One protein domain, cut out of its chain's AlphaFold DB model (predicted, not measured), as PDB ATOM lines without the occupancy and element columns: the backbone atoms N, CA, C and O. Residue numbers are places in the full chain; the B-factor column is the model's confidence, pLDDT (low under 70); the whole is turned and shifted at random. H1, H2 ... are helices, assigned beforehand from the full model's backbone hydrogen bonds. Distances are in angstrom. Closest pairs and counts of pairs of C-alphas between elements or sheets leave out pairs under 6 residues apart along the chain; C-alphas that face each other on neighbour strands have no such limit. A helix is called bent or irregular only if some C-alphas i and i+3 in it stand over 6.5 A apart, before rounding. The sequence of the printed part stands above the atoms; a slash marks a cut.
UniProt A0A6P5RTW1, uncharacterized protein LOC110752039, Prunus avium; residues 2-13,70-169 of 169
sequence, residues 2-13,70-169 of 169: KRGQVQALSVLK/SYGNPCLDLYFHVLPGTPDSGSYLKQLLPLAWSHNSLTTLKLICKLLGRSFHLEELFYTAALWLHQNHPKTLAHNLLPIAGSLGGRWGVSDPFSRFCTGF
ATOM      1  N   LYS A   2      55.892   7.610  94.847       65.69
ATOM      2  CA  LYS A   2      56.465   8.312  93.687       65.69
ATOM      3  C   LYS A   2      57.857   7.750  93.354       65.69
ATOM      4  O   LYS A   2      58.583   7.347  94.262       65.69
ATOM      5  N   ARG A   3      58.275   7.791  92.080       66.50
ATOM      6  CA  ARG A   3      59.586   7.277  91.607       66.50
ATOM      7  C   ARG A   3      60.778   7.809  92.423       66.50
ATOM      8  O   ARG A   3      61.681   7.041  92.741       66.50
ATOM      9  N   GLY A   4      60.749   9.088  92.812       62.22
ATOM     10  CA  GLY A   4      61.789   9.708  93.643       62.22
ATOM     11  C   GLY A   4      61.903   9.116  95.055       62.22
ATOM     12  O   GLY A   4      63.017   8.907  95.526       62.22
ATOM     13  N   GLN A   5      60.778   8.761  95.694       63.97
ATOM     14  CA  GLN A   5      60.781   8.088  97.003       63.97
ATOM     15  C   GLN A   5      61.441   6.707  96.896       63.97
ATOM     16  O   GLN A   5      62.291   6.364  97.711       63.97
ATOM     17  N   VAL A   6      61.099   5.933  95.854       72.12
ATOM     18  CA  VAL A   6      61.685   4.602  95.598       72.12
ATOM     19  C   VAL A   6      63.202   4.700  95.436       72.12
ATOM     20  O   VAL A   6      63.941   3.947  96.064       72.12
ATOM     21  N   GLN A   7      63.678   5.652  94.627       72.06
ATOM     22  CA  GLN A   7      65.106   5.838  94.384       72.06
ATOM     23  C   GLN A   7      65.859   6.258  95.654       72.06
ATOM     24  O   GLN A   7      66.914   5.698  95.944       72.06
ATOM     25  N   ALA A   8      65.310   7.191  96.438       67.38
ATOM     26  CA  ALA A   8      65.922   7.627  97.690       67.38
ATOM     27  C   ALA A   8      65.928   6.520  98.766       67.38
ATOM     28  O   ALA A   8      66.928   6.350  99.457       67.38
ATOM     29  N   LEU A   9      64.869   5.707  98.863       69.38
ATOM     30  CA  LEU A   9      64.829   4.525  99.735       69.38
ATOM     31  C   LEU A   9      65.893   3.486  99.350       69.38
ATOM     32  O   LEU A   9      66.598   2.979 100.221       69.38
ATOM     33  N   SER A  10      66.062   3.194  98.055       75.25
ATOM     34  CA  SER A  10      67.128   2.301  97.573       75.25
ATOM     35  C   SER A  10      68.527   2.848  97.872       75.25
ATOM     36  O   SER A  10      69.416   2.095  98.262       75.25
ATOM     37  N   VAL A  11      68.713   4.164  97.755       71.44
ATOM     38  CA  VAL A  11      69.948   4.873  98.123       71.44
ATOM     39  C   VAL A  11      70.262   4.745  99.618       71.44
ATOM     40  O   VAL A  11      71.402   4.461  99.988       71.44
ATOM     41  N   LEU A  12      69.263   4.905 100.488       71.50
ATOM     42  CA  LEU A  12      69.430   4.779 101.939       71.50
ATOM     43  C   LEU A  12      69.751   3.330 102.345       71.50
ATOM     44  O   LEU A  12      70.640   3.115 103.168       71.50
ATOM     45  N   LYS A  13      69.139   2.336 101.683       69.88
ATOM     46  CA  LYS A  13      69.519   0.914 101.798       69.88
ATOM     47  C   LYS A  13      70.955   0.641 101.348       69.88
ATOM     48  O   LYS A  13      71.685  -0.059 102.043       69.88
ATOM     49  N   SER A  70      66.343  37.050  99.519       68.75
ATOM     50  CA  SER A  70      67.483  36.312 100.077       68.75
ATOM     51  C   SER A  70      68.028  37.024 101.314       68.75
ATOM     52  O   SER A  70      68.315  38.222 101.284       68.75
ATOM     53  N   TYR A  71      68.213  36.267 102.393       73.94
ATOM     54  CA  TYR A  71      68.773  36.749 103.656       73.94
ATOM     55  C   TYR A  71      70.304  36.920 103.613       73.94
ATOM     56  O   TYR A  71      70.925  37.143 104.650       73.94
ATOM     57  N   GLY A  72      70.943  36.744 102.447       80.56
ATOM     58  CA  GLY A  72      72.405  36.749 102.302       80.56
ATOM     59  C   GLY A  72      73.104  35.546 102.952       80.56
ATOM     60  O   GLY A  72      74.326  35.447 102.923       80.56
ATOM     61  N   ASN A  73      72.336  34.616 103.527       87.62
ATOM     62  CA  ASN A  73      72.815  33.389 104.145       87.62
ATOM     63  C   ASN A  73      72.010  32.211 103.569       87.62
ATOM     64  O   ASN A  73      70.820  32.080 103.878       87.62
ATOM     65  N   PRO A  74      72.633  31.316 102.782       87.50
ATOM     66  CA  PRO A  74      71.910  30.254 102.087       87.50
ATOM     67  C   PRO A  74      71.311  29.205 103.037       87.50
ATOM     68  O   PRO A  74      70.360  28.522 102.667       87.50
ATOM     69  N   CYS A  75      71.795  29.094 104.281       88.06
ATOM     70  CA  CYS A  75      71.160  28.256 105.306       88.06
ATOM     71  C   CYS A  75      69.856  28.884 105.835       88.06
ATOM     72  O   CYS A  75      68.909  28.156 106.136       88.06
ATOM     73  N   LEU A  76      69.778  30.218 105.938       88.12
ATOM     74  CA  LEU A  76      68.533  30.913 106.291       88.12
ATOM     75  C   LEU A  76      67.529  30.845 105.142       88.12
ATOM     76  O   LEU A  76      66.373  30.504 105.374       88.12
ATOM     77  N   ASP A  77      67.982  31.051 103.904       87.38
ATOM     78  CA  ASP A  77      67.137  30.869 102.720       87.38
ATOM     79  C   ASP A  77      66.588  29.428 102.651       87.38
ATOM     80  O   ASP A  77      65.399  29.219 102.407       87.38
ATOM     81  N   LEU A  78      67.410  28.418 102.972       86.56
ATOM     82  CA  LEU A  78      66.995  27.010 103.012       86.56
ATOM     83  C   LEU A  78      65.966  26.748 104.124       86.56
ATOM     84  O   LEU A  78      65.087  25.893 103.986       86.56
ATOM     85  N   TYR A  79      66.050  27.489 105.230       85.25
ATOM     86  CA  TYR A  79      65.087  27.395 106.317       85.25
ATOM     87  C   TYR A  79      63.749  28.065 105.972       85.25
ATOM     88  O   TYR A  79      62.711  27.434 106.186       85.25
ATOM     89  N   PHE A  80      63.768  29.291 105.440       83.19
ATOM     90  CA  PHE A  80      62.582  30.138 105.271       83.19
ATOM     91  C   PHE A  80      61.884  30.026 103.913       83.19
ATOM     92  O   PHE A  80      60.688  30.282 103.853       83.19
ATOM     93  N   HIS A  81      62.582  29.654 102.836       79.69
ATOM     94  CA  HIS A  81      62.041  29.738 101.468       79.69
ATOM     95  C   HIS A  81      61.688  28.383 100.844       79.69
ATOM     96  O   HIS A  81      60.949  28.324  99.862       79.69
ATOM     97  N   VAL A  82      62.135  27.279 101.448       79.44
ATOM     98  CA  VAL A  82      61.708  25.922 101.072       79.44
ATOM     99  C   VAL A  82      60.347  25.621 101.711       79.44
ATOM    100  O   VAL A  82      60.249  24.966 102.755       79.44
ATOM    101  N   LEU A  83      59.291  26.158 101.090       71.50
ATOM    102  CA  LEU A  83      57.892  25.943 101.469       71.50
ATOM    103  C   LEU A  83      57.276  24.741 100.730       71.50
ATOM    104  O   LEU A  83      57.599  24.498  99.568       71.50
ATOM    105  N   PRO A  84      56.346  24.010 101.372       67.06
ATOM    106  CA  PRO A  84      55.558  22.989 100.694       67.06
ATOM    107  C   PRO A  84      54.568  23.604  99.698       67.06
ATOM    108  O   PRO A  84      54.041  24.691  99.924       67.06
ATOM    109  N   GLY A  85      54.244  22.859  98.641       65.69
ATOM    110  CA  GLY A  85      53.136  23.185  97.737       65.69
ATOM    111  C   GLY A  85      53.421  24.263  96.687       65.69
ATOM    112  O   GLY A  85      52.556  24.509  95.852       65.69
ATOM    113  N   THR A  86      54.612  24.870  96.663       71.25
ATOM    114  CA  THR A  86      55.040  25.706  95.531       71.25
ATOM    115  C   THR A  86      55.715  24.836  94.460       71.25
ATOM    116  O   THR A  86      56.546  23.988  94.810       71.25
ATOM    117  N   PRO A  87      55.390  25.007  93.162       67.50
ATOM    118  CA  PRO A  87      55.927  24.153  92.095       67.50
ATOM    119  C   PRO A  87      57.457  24.248  91.978       67.50
ATOM    120  O   PRO A  87      58.121  23.245  91.722       67.50
ATOM    121  N   ASP A  88      58.022  25.421  92.266       79.38
ATOM    122  CA  ASP A  88      59.461  25.691  92.160       79.38
ATOM    123  C   ASP A  88      60.269  25.302  93.411       79.38
ATOM    124  O   ASP A  88      61.495  25.395  93.415       79.38
ATOM    125  N   SER A  89      59.624  24.827  94.485       81.44
ATOM    126  CA  SER A  89      60.319  24.447  95.731       81.44
ATOM    127  C   SER A  89      61.431  23.413  95.506       81.44
ATOM    128  O   SER A  89      62.502  23.514  96.105       81.44
ATOM    129  N   GLY A  90      61.209  22.437  94.618       82.44
ATOM    130  CA  GLY A  90      62.170  21.373  94.318       82.44
ATOM    131  C   GLY A  90      63.345  21.804  93.432       82.44
ATOM    132  O   GLY A  90      64.452  21.288  93.600       82.44
ATOM    133  N   SER A  91      63.141  22.739  92.498       84.06
ATOM    134  CA  SER A  91      64.217  23.314  91.675       84.06
ATOM    135  C   SER A  91      65.051  24.303  92.490       84.06
ATOM    136  O   SER A  91      66.278  24.203  92.497       84.06
ATOM    137  N   TYR A  92      64.392  25.170  93.262       85.94
ATOM    138  CA  TYR A  92      65.030  26.112  94.179       85.94
ATOM    139  C   TYR A  92      65.872  25.398  95.250       85.94
ATOM    140  O   TYR A  92      67.036  25.736  95.456       85.94
ATOM    141  N   LEU A  93      65.348  24.323  95.856       89.81
ATOM    142  CA  LEU A  93      66.099  23.482  96.796       89.81
ATOM    143  C   LEU A  93      67.402  22.934  96.186       89.81
ATOM    144  O   LEU A  93      68.442  22.959  96.842       89.81
ATOM    145  N   LYS A  94      67.373  22.462  94.931       88.44
ATOM    146  CA  LYS A  94      68.568  21.937  94.245       88.44
ATOM    147  C   LYS A  94      69.628  23.008  93.986       88.44
ATOM    148  O   LYS A  94      70.810  22.690  94.045       88.44
ATOM    149  N   GLN A  95      69.222  24.248  93.712       89.44
ATOM    150  CA  GLN A  95      70.143  25.380  93.562       89.44
ATOM    151  C   GLN A  95      70.757  25.793  94.906       89.44
ATOM    152  O   GLN A  95      71.930  26.154  94.973       89.44
ATOM    153  N   LEU A  96      69.972  25.716  95.980       90.75
ATOM    154  CA  LEU A  96      70.357  26.228  97.288       90.75
ATOM    155  C   LEU A  96      71.186  25.243  98.123       90.75
ATOM    156  O   LEU A  96      72.020  25.675  98.914       90.75
ATOM    157  N   LEU A  97      71.007  23.931  97.931       92.50
ATOM    158  CA  LEU A  97      71.758  22.890  98.646       92.50
ATOM    159  C   LEU A  97      73.291  23.029  98.516       92.50
ATOM    160  O   LEU A  97      73.944  23.038  99.560       92.50
ATOM    161  N   PRO A  98      73.888  23.208  97.315       92.94
ATOM    162  CA  PRO A  98      75.326  23.452  97.179       92.94
ATOM    163  C   PRO A  98      75.813  24.705  97.920       92.94
ATOM    164  O   PRO A  98      76.857  24.665  98.566       92.94
ATOM    165  N   LEU A  99      75.043  25.800  97.860       91.06
ATOM    166  CA  LEU A  99      75.381  27.081  98.491       91.06
ATOM    167  C   LEU A  99      75.301  26.997 100.021       91.06
ATOM    168  O   LEU A  99      76.176  27.483 100.732       91.06
ATOM    169  N   ALA A 100      74.256  26.353 100.542       91.44
ATOM    170  CA  ALA A 100      74.097  26.121 101.970       91.44
ATOM    171  C   ALA A 100      75.196  25.185 102.493       91.44
ATOM    172  O   ALA A 100      75.765  25.432 103.559       91.44
ATOM    173  N   TRP A 101      75.550  24.151 101.722       93.50
ATOM    174  CA  TRP A 101      76.578  23.188 102.100       93.50
ATOM    175  C   TRP A 101      77.978  23.794 102.181       93.50
ATOM    176  O   TRP A 101      78.681  23.543 103.160       93.50
ATOM    177  N   SER A 102      78.379  24.595 101.187       91.94
ATOM    178  CA  SER A 102      79.679  25.278 101.195       91.94
ATOM    179  C   SER A 102      79.774  26.331 102.301       91.94
ATOM    180  O   SER A 102      80.838  26.503 102.884       91.94
ATOM    181  N   HIS A 103      78.657  26.986 102.636       90.88
ATOM    182  CA  HIS A 103      78.583  27.956 103.726       90.88
ATOM    183  C   HIS A 103      78.621  27.296 105.117       90.88
ATOM    184  O   HIS A 103      79.379  27.710 105.990       90.88
ATOM    185  N   ASN A 104      77.782  26.281 105.363       90.69
ATOM    186  CA  ASN A 104      77.798  25.503 106.602       90.69
ATOM    187  C   ASN A 104      77.132  24.125 106.417       90.69
ATOM    188  O   ASN A 104      75.916  23.953 106.565       90.69
ATOM    189  N   SER A 105      77.950  23.117 106.134       90.19
ATOM    190  CA  SER A 105      77.534  21.735 105.868       90.19
ATOM    191  C   SER A 105      76.772  21.075 107.028       90.19
ATOM    192  O   SER A 105      75.721  20.474 106.804       90.19
ATOM    193  N   LEU A 106      77.215  21.239 108.282       88.75
ATOM    194  CA  LEU A 106      76.522  20.687 109.458       88.75
ATOM    195  C   LEU A 106      75.145  21.335 109.688       88.75
ATOM    196  O   LEU A 106      74.181  20.652 110.042       88.75
ATOM    197  N   THR A 107      75.028  22.648 109.485       87.62
ATOM    198  CA  THR A 107      73.738  23.351 109.562       87.62
ATOM    199  C   THR A 107      72.823  22.902 108.427       87.62
ATOM    200  O   THR A 107      71.652  22.618 108.667       87.62
ATOM    201  N   THR A 108      73.365  22.718 107.223       91.38
ATOM    202  CA  THR A 108      72.634  22.187 106.063       91.38
ATOM    203  C   THR A 108      72.109  20.772 106.317       91.38
ATOM    204  O   THR A 108      70.925  20.533 106.102       91.38
ATOM    205  N   LEU A 109      72.906  19.859 106.888       89.69
ATOM    206  CA  LEU A 109      72.429  18.536 107.330       89.69
ATOM    207  C   LEU A 109      71.262  18.645 108.323       89.69
ATOM    208  O   LEU A 109      70.225  18.011 108.133       89.69
ATOM    209  N   LYS A 110      71.388  19.492 109.353       87.56
ATOM    210  CA  LYS A 110      70.315  19.731 110.335       87.56
ATOM    211  C   LYS A 110      69.040  20.280 109.680       87.56
ATOM    212  O   LYS A 110      67.941  19.927 110.104       87.56
ATOM    213  N   LEU A 111      69.169  21.134 108.663       88.44
ATOM    214  CA  LEU A 111      68.045  21.697 107.912       88.44
ATOM    215  C   LEU A 111      67.366  20.656 107.014       88.44
ATOM    216  O   LEU A 111      66.139  20.578 107.021       88.44
ATOM    217  N   ILE A 112      68.136  19.800 106.337       88.25
ATOM    218  CA  ILE A 112      67.617  18.667 105.556       88.25
ATOM    219  C   ILE A 112      66.804  17.729 106.459       88.25
ATOM    220  O   ILE A 112      65.663  17.406 106.134       88.25
ATOM    221  N   CYS A 113      67.320  17.369 107.639       83.25
ATOM    222  CA  CYS A 113      66.579  16.551 108.607       83.25
ATOM    223  C   CYS A 113      65.292  17.235 109.108       83.25
ATOM    224  O   CYS A 113      64.296  16.565 109.371       83.25
ATOM    225  N   LYS A 114      65.258  18.573 109.197       82.44
ATOM    226  CA  LYS A 114      64.045  19.324 109.570       82.44
ATOM    227  C   LYS A 114      62.950  19.304 108.494       82.44
ATOM    228  O   LYS A 114      61.793  19.529 108.853       82.44
ATOM    229  N   LEU A 115      63.255  18.996 107.227       80.62
ATOM    230  CA  LEU A 115      62.235  18.857 106.173       80.62
ATOM    231  C   LEU A 115      61.252  17.715 106.488       80.62
ATOM    232  O   LEU A 115      60.045  17.910 106.377       80.62
ATOM    233  N   LEU A 116      61.752  16.585 107.005       69.44
ATOM    234  CA  LEU A 116      60.936  15.469 107.512       69.44
ATOM    235  C   LEU A 116      60.018  15.872 108.673       69.44
ATOM    236  O   LEU A 116      58.913  15.354 108.814       69.44
ATOM    237  N   GLY A 117      60.492  16.783 109.526       63.88
ATOM    238  CA  GLY A 117      59.798  17.191 110.743       63.88
ATOM    239  C   GLY A 117      58.629  18.150 110.511       63.88
ATOM    240  O   GLY A 117      57.654  18.101 111.260       63.88
ATOM    241  N   ARG A 118      58.692  19.013 109.488       67.94
ATOM    242  CA  ARG A 118      57.741  20.132 109.337       67.94
ATOM    243  C   ARG A 118      56.354  19.735 108.820       67.94
ATOM    244  O   ARG A 118      55.370  20.164 109.409       67.94
ATOM    245  N   SER A 119      56.238  18.966 107.734       67.12
ATOM    246  CA  SER A 119      54.932  18.554 107.182       67.12
ATOM    247  C   SER A 119      55.056  17.406 106.175       67.12
ATOM    248  O   SER A 119      56.118  17.200 105.592       67.12
ATOM    249  N   PHE A 120      53.958  16.682 105.928       67.88
ATOM    250  CA  PHE A 120      53.900  15.616 104.914       67.88
ATOM    251  C   PHE A 120      54.274  16.116 103.506       67.88
ATOM    252  O   PHE A 120      54.955  15.431 102.753       67.88
ATOM    253  N   HIS A 121      53.913  17.357 103.168       69.94
ATOM    254  CA  HIS A 121      54.228  17.964 101.871       69.94
ATOM    255  C   HIS A 121      55.717  18.320 101.677       69.94
ATOM    256  O   HIS A 121      56.111  18.674 100.569       69.94
ATOM    257  N   LEU A 122      56.547  18.238 102.725       75.62
ATOM    258  CA  LEU A 122      57.998  18.461 102.655       75.62
ATOM    259  C   LEU A 122      58.808  17.156 102.551       75.62
ATOM    260  O   LEU A 122      60.022  17.201 102.360       75.62
ATOM    261  N   GLU A 123      58.152  15.994 102.609       78.75
ATOM    262  CA  GLU A 123      58.787  14.675 102.475       78.75
ATOM    263  C   GLU A 123      59.474  14.504 101.102       78.75
ATOM    264  O   GLU A 123      60.608  14.039 101.005       78.75
ATOM    265  N   GLU A 124      58.838  14.975 100.026       81.88
ATOM    266  CA  GLU A 124      59.396  14.954  98.663       81.88
ATOM    267  C   GLU A 124      60.641  15.847  98.518       81.88
ATOM    268  O   GLU A 124      61.582  15.520  97.784       81.88
ATOM    269  N   LEU A 125      60.691  16.939  99.284       85.31
ATOM    270  CA  LEU A 125      61.848  17.826  99.362       85.31
ATOM    271  C   LEU A 125      62.974  17.195 100.193       85.31
ATOM    272  O   LEU A 125      64.136  17.284  99.798       85.31
ATOM    273  N   PHE A 126      62.654  16.454 101.262       87.00
ATOM    274  CA  PHE A 126      63.643  15.624 101.952       87.00
ATOM    275  C   PHE A 126      64.281  14.591 101.012       87.00
ATOM    276  O   PHE A 126      65.506  14.547 100.929       87.00
ATOM    277  N   TYR A 127      63.506  13.799 100.261       83.75
ATOM    278  CA  TYR A 127      64.101  12.811  99.344       83.75
ATOM    279  C   TYR A 127      64.927  13.457  98.231       83.75
ATOM    280  O   TYR A 127      65.955  12.908  97.836       83.75
ATOM    281  N   THR A 128      64.519  14.639  97.756       88.12
ATOM    282  CA  THR A 128      65.304  15.433  96.800       88.12
ATOM    283  C   THR A 128      66.669  15.807  97.388       88.12
ATOM    284  O   THR A 128      67.694  15.624  96.730       88.12
ATOM    285  N   ALA A 129      66.703  16.257  98.645       89.38
ATOM    286  CA  ALA A 129      67.943  16.573  99.351       89.38
ATOM    287  C   ALA A 129      68.778  15.327  99.703       89.38
ATOM    288  O   ALA A 129      69.999  15.355  99.566       89.38
ATOM    289  N   ALA A 130      68.153  14.216 100.100       87.19
ATOM    290  CA  ALA A 130      68.832  12.955 100.395       87.19
ATOM    291  C   ALA A 130      69.490  12.346  99.142       87.19
ATOM    292  O   ALA A 130      70.619  11.862  99.207       87.19
ATOM    293  N   LEU A 131      68.826  12.430  97.983       87.38
ATOM    294  CA  LEU A 131      69.401  12.025  96.699       87.38
ATOM    295  C   LEU A 131      70.603  12.904  96.322       87.38
ATOM    296  O   LEU A 131      71.633  12.380  95.899       87.38
ATOM    297  N   TRP A 132      70.509  14.221  96.535       90.94
ATOM    298  CA  TRP A 132      71.631  15.143  96.334       90.94
ATOM    299  C   TRP A 132      72.812  14.836  97.276       90.94
ATOM    300  O   TRP A 132      73.956  14.779  96.819       90.94
ATOM    301  N   LEU A 133      72.552  14.548  98.559       89.81
ATOM    302  CA  LEU A 133      73.578  14.122  99.520       89.81
ATOM    303  C   LEU A 133      74.267  12.824  99.094       89.81
ATOM    304  O   LEU A 133      75.478  12.711  99.242       89.81
ATOM    305  N   HIS A 134      73.533  11.856  98.548       86.25
ATOM    306  CA  HIS A 134      74.127  10.619  98.045       86.25
ATOM    307  C   HIS A 134      75.039  10.856  96.836       86.25
ATOM    308  O   HIS A 134      76.120  10.281  96.763       86.25
ATOM    309  N   GLN A 135      74.622  11.722  95.909       86.25
ATOM    310  CA  GLN A 135      75.387  12.034  94.700       86.25
ATOM    311  C   GLN A 135      76.679  12.813  94.993       86.25
ATOM    312  O   GLN A 135      77.682  12.583  94.328       86.25
ATOM    313  N   ASN A 136      76.668  13.713  95.983       88.44
ATOM    314  CA  ASN A 136      77.776  14.645  96.234       88.44
ATOM    315  C   ASN A 136      78.599  14.297  97.489       88.44
ATOM    316  O   ASN A 136      79.811  14.505  97.524       88.44
ATOM    317  N   HIS A 137      77.960  13.756  98.530       88.44
ATOM    318  CA  HIS A 137      78.548  13.530  99.857       88.44
ATOM    319  C   HIS A 137      78.178  12.149 100.457       88.44
ATOM    320  O   HIS A 137      77.755  12.075 101.618       88.44
ATOM    321  N   PRO A 138      78.357  11.028  99.721       82.81
ATOM    322  CA  PRO A 138      77.858   9.707 100.123       82.81
ATOM    323  C   PRO A 138      78.423   9.213 101.463       82.81
ATOM    324  O   PRO A 138      77.696   8.603 102.244       82.81
ATOM    325  N   LYS A 139      79.690   9.526 101.776       82.06
ATOM    326  CA  LYS A 139      80.307   9.204 103.078       82.06
ATOM    327  C   LYS A 139      79.583   9.904 104.229       82.06
ATOM    328  O   LYS A 139      79.259   9.275 105.230       82.06
ATOM    329  N   THR A 140      79.284  11.193 104.071       85.62
ATOM    330  CA  THR A 140      78.567  11.981 105.080       85.62
ATOM    331  C   THR A 140      77.141  11.471 105.265       85.62
ATOM    332  O   THR A 140      76.682  11.375 106.399       85.62
ATOM    333  N   LEU A 141      76.459  11.083 104.180       83.44
ATOM    334  CA  LEU A 141      75.139  10.453 104.260       83.44
ATOM    335  C   LEU A 141      75.190   9.122 105.028       83.44
ATOM    336  O   LEU A 141      74.364   8.911 105.909       83.44
ATOM    337  N   ALA A 142      76.175   8.262 104.749       79.50
ATOM    338  CA  ALA A 142      76.334   6.985 105.444       79.50
ATOM    339  C   ALA A 142      76.641   7.163 106.943       79.50
ATOM    340  O   ALA A 142      75.961   6.573 107.776       79.50
ATOM    341  N   HIS A 143      77.585   8.036 107.317       80.81
ATOM    342  CA  HIS A 143      77.897   8.299 108.732       80.81
ATOM    343  C   HIS A 143      76.723   8.909 109.518       80.81
ATOM    344  O   HIS A 143      76.613   8.692 110.722       80.81
ATOM    345  N   ASN A 144      75.826   9.643 108.853       82.00
ATOM    346  CA  ASN A 144      74.639  10.237 109.475       82.00
ATOM    347  C   ASN A 144      73.380   9.365 109.368       82.00
ATOM    348  O   ASN A 144      72.325   9.762 109.863       82.00
ATOM    349  N   LEU A 145      73.465   8.186 108.744       78.31
ATOM    350  CA  LEU A 145      72.304   7.370 108.398       78.31
ATOM    351  C   LEU A 145      71.478   6.965 109.624       78.31
ATOM    352  O   LEU A 145      70.253   7.021 109.569       78.31
ATOM    353  N   LEU A 146      72.135   6.619 110.736       72.62
ATOM    354  CA  LEU A 146      71.467   6.233 111.981       72.62
ATOM    355  C   LEU A 146      70.775   7.429 112.686       72.62
ATOM    356  O   LEU A 146      69.577   7.312 112.955       72.62
ATOM    357  N   PRO A 147      71.422   8.603 112.904       70.88
ATOM    358  CA  PRO A 147      70.723   9.814 113.356       70.88
ATOM    359  C   PRO A 147      69.541  10.231 112.461       70.88
ATOM    360  O   PRO A 147      68.499  10.669 112.956       70.88
ATOM    361  N   ILE A 148      69.692  10.095 111.137       71.88
ATOM    362  CA  ILE A 148      68.628  10.379 110.164       71.88
ATOM    363  C   ILE A 148      67.472   9.388 110.366       71.88
ATOM    364  O   ILE A 148      66.346   9.816 110.602       71.88
ATOM    365  N   ALA A 149      67.740   8.080 110.364       69.00
ATOM    366  CA  ALA A 149      66.733   7.032 110.538       69.00
ATOM    367  C   ALA A 149      65.969   7.144 111.873       69.00
ATOM    368  O   ALA A 149      64.741   7.045 111.888       69.00
ATOM    369  N   GLY A 150      66.662   7.457 112.974       65.44
ATOM    370  CA  GLY A 150      66.029   7.736 114.267       65.44
ATOM    371  C   GLY A 150      65.079   8.941 114.227       65.44
ATOM    372  O   GLY A 150      64.026   8.920 114.859       65.44
ATOM    373  N   SER A 151      65.389   9.956 113.410       60.84
ATOM    374  CA  SER A 151      64.512  11.115 113.180       60.84
ATOM    375  C   SER A 151      63.282  10.790 112.312       60.84
ATOM    376  O   SER A 151      62.302  11.534 112.340       60.84
ATOM    377  N   LEU A 152      63.314   9.694 111.542       58.78
ATOM    378  CA  LEU A 152      62.191   9.205 110.731       58.78
ATOM    379  C   LEU A 152      61.261   8.247 111.495       58.78
ATOM    380  O   LEU A 152      60.049   8.284 111.280       58.78
ATOM    381  N   GLY A 153      61.807   7.408 112.380       53.31
ATOM    382  CA  GLY A 153      61.102   6.262 112.975       53.31
ATOM    383  C   GLY A 153      59.832   6.574 113.783       53.31
ATOM    384  O   GLY A 153      59.011   5.686 113.972       53.31
ATOM    385  N   GLY A 154      59.632   7.819 114.230       53.09
ATOM    386  CA  GLY A 154      58.445   8.224 114.998       53.09
ATOM    387  C   GLY A 154      57.233   8.681 114.171       53.09
ATOM    388  O   GLY A 154      56.176   8.922 114.746       53.09
ATOM    389  N   ARG A 155      57.367   8.860 112.846       50.50
ATOM    390  CA  ARG A 155      56.301   9.424 111.982       50.50
ATOM    391  C   ARG A 155      55.545   8.382 111.161       50.50
ATOM    392  O   ARG A 155      54.405   8.625 110.769       50.50
ATOM    393  N   TRP A 156      56.179   7.250 110.886       49.97
ATOM    394  CA  TRP A 156      55.699   6.265 109.927       49.97
ATOM    395  C   TRP A 156      55.316   4.979 110.655       49.97
ATOM    396  O   TRP A 156      56.161   4.337 111.280       49.97
ATOM    397  N   GLY A 157      54.031   4.621 110.594       42.72
ATOM    398  CA  GLY A 157      53.519   3.402 111.221       42.72
ATOM    399  C   GLY A 157      54.204   2.139 110.689       42.72
ATOM    400  O   GLY A 157      54.803   2.147 109.616       42.72
ATOM    401  N   VAL A 158      54.071   1.035 111.428       47.19
ATOM    402  CA  VAL A 158      54.753  -0.261 111.193       47.19
ATOM    403  C   VAL A 158      54.648  -0.841 109.769       47.19
ATOM    404  O   VAL A 158      55.454  -1.687 109.391       47.19
ATOM    405  N   SER A 159      53.690  -0.379 108.963       42.81
ATOM    406  CA  SER A 159      53.495  -0.790 107.564       42.81
ATOM    407  C   SER A 159      54.370  -0.040 106.546       42.81
ATOM    408  O   SER A 159      54.369  -0.394 105.368       42.81
ATOM    409  N   ASP A 160      55.090   1.004 106.957       49.94
ATOM    410  CA  ASP A 160      55.863   1.857 106.053       49.94
ATOM    411  C   ASP A 160      57.234   1.241 105.675       49.94
ATOM    412  O   ASP A 160      57.915   0.670 106.535       49.94
ATOM    413  N   PRO A 161      57.698   1.348 104.409       48.78
ATOM    414  CA  PRO A 161      59.000   0.821 103.984       48.78
ATOM    415  C   PRO A 161      60.212   1.421 104.717       48.78
ATOM    416  O   PRO A 161      61.264   0.781 104.731       48.78
ATOM    417  N   PHE A 162      60.082   2.604 105.323       48.00
ATOM    418  CA  PHE A 162      61.080   3.212 106.202       48.00
ATOM    419  C   PHE A 162      60.967   2.690 107.643       48.00
ATOM    420  O   PHE A 162      61.984   2.499 108.306       48.00
ATOM    421  N   SER A 163      59.761   2.353 108.114       42.97
ATOM    422  CA  SER A 163      59.599   1.627 109.382       42.97
ATOM    423  C   SER A 163      60.346   0.287 109.313       42.97
ATOM    424  O   SER A 163      61.219   0.034 110.139       42.97
ATOM    425  N   ARG A 164      60.165  -0.474 108.219       45.72
ATOM    426  CA  ARG A 164      60.909  -1.723 107.918       45.72
ATOM    427  C   ARG A 164      62.418  -1.544 107.680       45.72
ATOM    428  O   ARG A 164      63.133  -2.536 107.583       45.72
ATOM    429  N   PHE A 165      62.902  -0.311 107.530       46.12
ATOM    430  CA  PHE A 165      64.331   0.011 107.454       46.12
ATOM    431  C   PHE A 165      64.933   0.216 108.855       46.12
ATOM    432  O   PHE A 165      66.079  -0.160 109.087       46.12
ATOM    433  N   CYS A 166      64.144   0.749 109.795       41.12
ATOM    434  CA  CYS A 166      64.518   0.899 111.202       41.12
ATOM    435  C   CYS A 166      64.291  -0.383 112.028       41.12
ATOM    436  O   CYS A 166      65.083  -0.666 112.919       41.12
ATOM    437  N   THR A 167      63.256  -1.175 111.722       40.12
ATOM    438  CA  THR A 167      62.945  -2.468 112.372       40.12
ATOM    439  C   THR A 167      63.640  -3.663 111.709       40.12
ATOM    440  O   THR A 167      63.155  -4.788 111.760       40.12
ATOM    441  N   GLY A 168      64.798  -3.428 111.084       37.94
ATOM    442  CA  GLY A 168      65.728  -4.473 110.634       37.94
ATOM    443  C   GLY A 168      66.602  -5.037 111.764       37.94
ATOM    444  O   GLY A 168      67.767  -5.345 111.517       37.94
ATOM    445  N   PHE A 169      66.046  -5.103 112.977       39.31
ATOM    446  CA  PHE A 169      66.564  -5.742 114.188       39.31
ATOM    447  C   PHE A 169      65.506  -6.740 114.667       39.31
ATOM    448  O   PHE A 169      64.330  -6.314 114.735       39.31
TER     449      PHE A 169
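What this domain is: This is residues 2 to 13 and 70 to 169 of the 169 residues of the protein "uncharacterized protein LOC110752039" of Prunus avium (UniProt A0A6P5RTW1). H4 lies in the middle of a compact set of helices, with the folded-back helix H3 packed on one side of it and H1 crossing it on the other, while the short H2 packs on the two arms of H3, away from H4. H5 turns off at the end of H4, H6 lies along part of H3's second arm, and the little H7 with the last residues lies at the far end from H2. The 112 printed residues hold seven named helices, H1 to H7 in chain order, and no named strand; the class is all helix, its helix packing part aligned and part crossed. The whole is compact, with a radius of gyration of the C-alphas of 13.7 A, and spans 44 by 30 by 23 A.

How they stand to each other: H1, residues 3 to 13, touches H4, residues 120 to 136, at a steep tilt of 56 degrees, the C-alphas of Ala 8 and Leu 131 being closest at 5.7 A. H3, residues 89 to 118, was assigned as one helix by its hydrogen bonds but is bent, with C-alphas 103 and 106 9.5 A apart; its arms H3a, residues 89 to 103, and H3b, residues 106 to 118, run opposite ways at a shallow tilt of 29 degrees. H2, residues 74 to 80, forms a helical hairpin with H3a, closest at the C-alphas of Pro 74 and Ala 100, 4.7 A. H3b and H4 form another, closest at the C-alphas of Leu 115 and Phe 126, 5.5 A. H5, residues 138 to 143, touches H4 at a tilt of 68 degrees, only just steep, with the C-alphas of Leu 133 and Leu 141 closest at 6.2 A. H6, residues 145 to 152, touches residues 113 to 116 of H3b, closest at the C-alphas of Cys 113 and Ile 148, 6.7 A. H7, residues 163 to 166, is close to H6 but not clearly touching: the closest C-alphas, of Ala 149 and Cys 166, are 6.6 A apart. Every O i to N i+4 pair is within hydrogen-bond range in H1, H2, H5 and H6, against 9 of 11 in H3a, 7 of 9 in H3b and 11 of 13 in H4; H7 is too short for such a pair.

Where its parts are: H1 begins at C-alpha 3, (59.586, 7.277, 91.607), and is 15.6 A long. H3a measures 20.2 A, H3b 18.8 A and H4 25.4 A, the last ending at C-alpha 136, (77.776, 14.645, 96.234). H7 ends at C-alpha 166, (64.518, 0.899, 111.202).

The domain as a whole: The C-alphas of Gly 72 and Phe 169 are farthest apart, 44.5 A. Residues 14 to 69 are not printed, and C-alphas 13 and 70 are 35.5 A apart across this cut. Of the links that are printed whole, none is long. The mean pLDDT of the printed part is 75.0, with 38 residues under 70, among them 149 to 169.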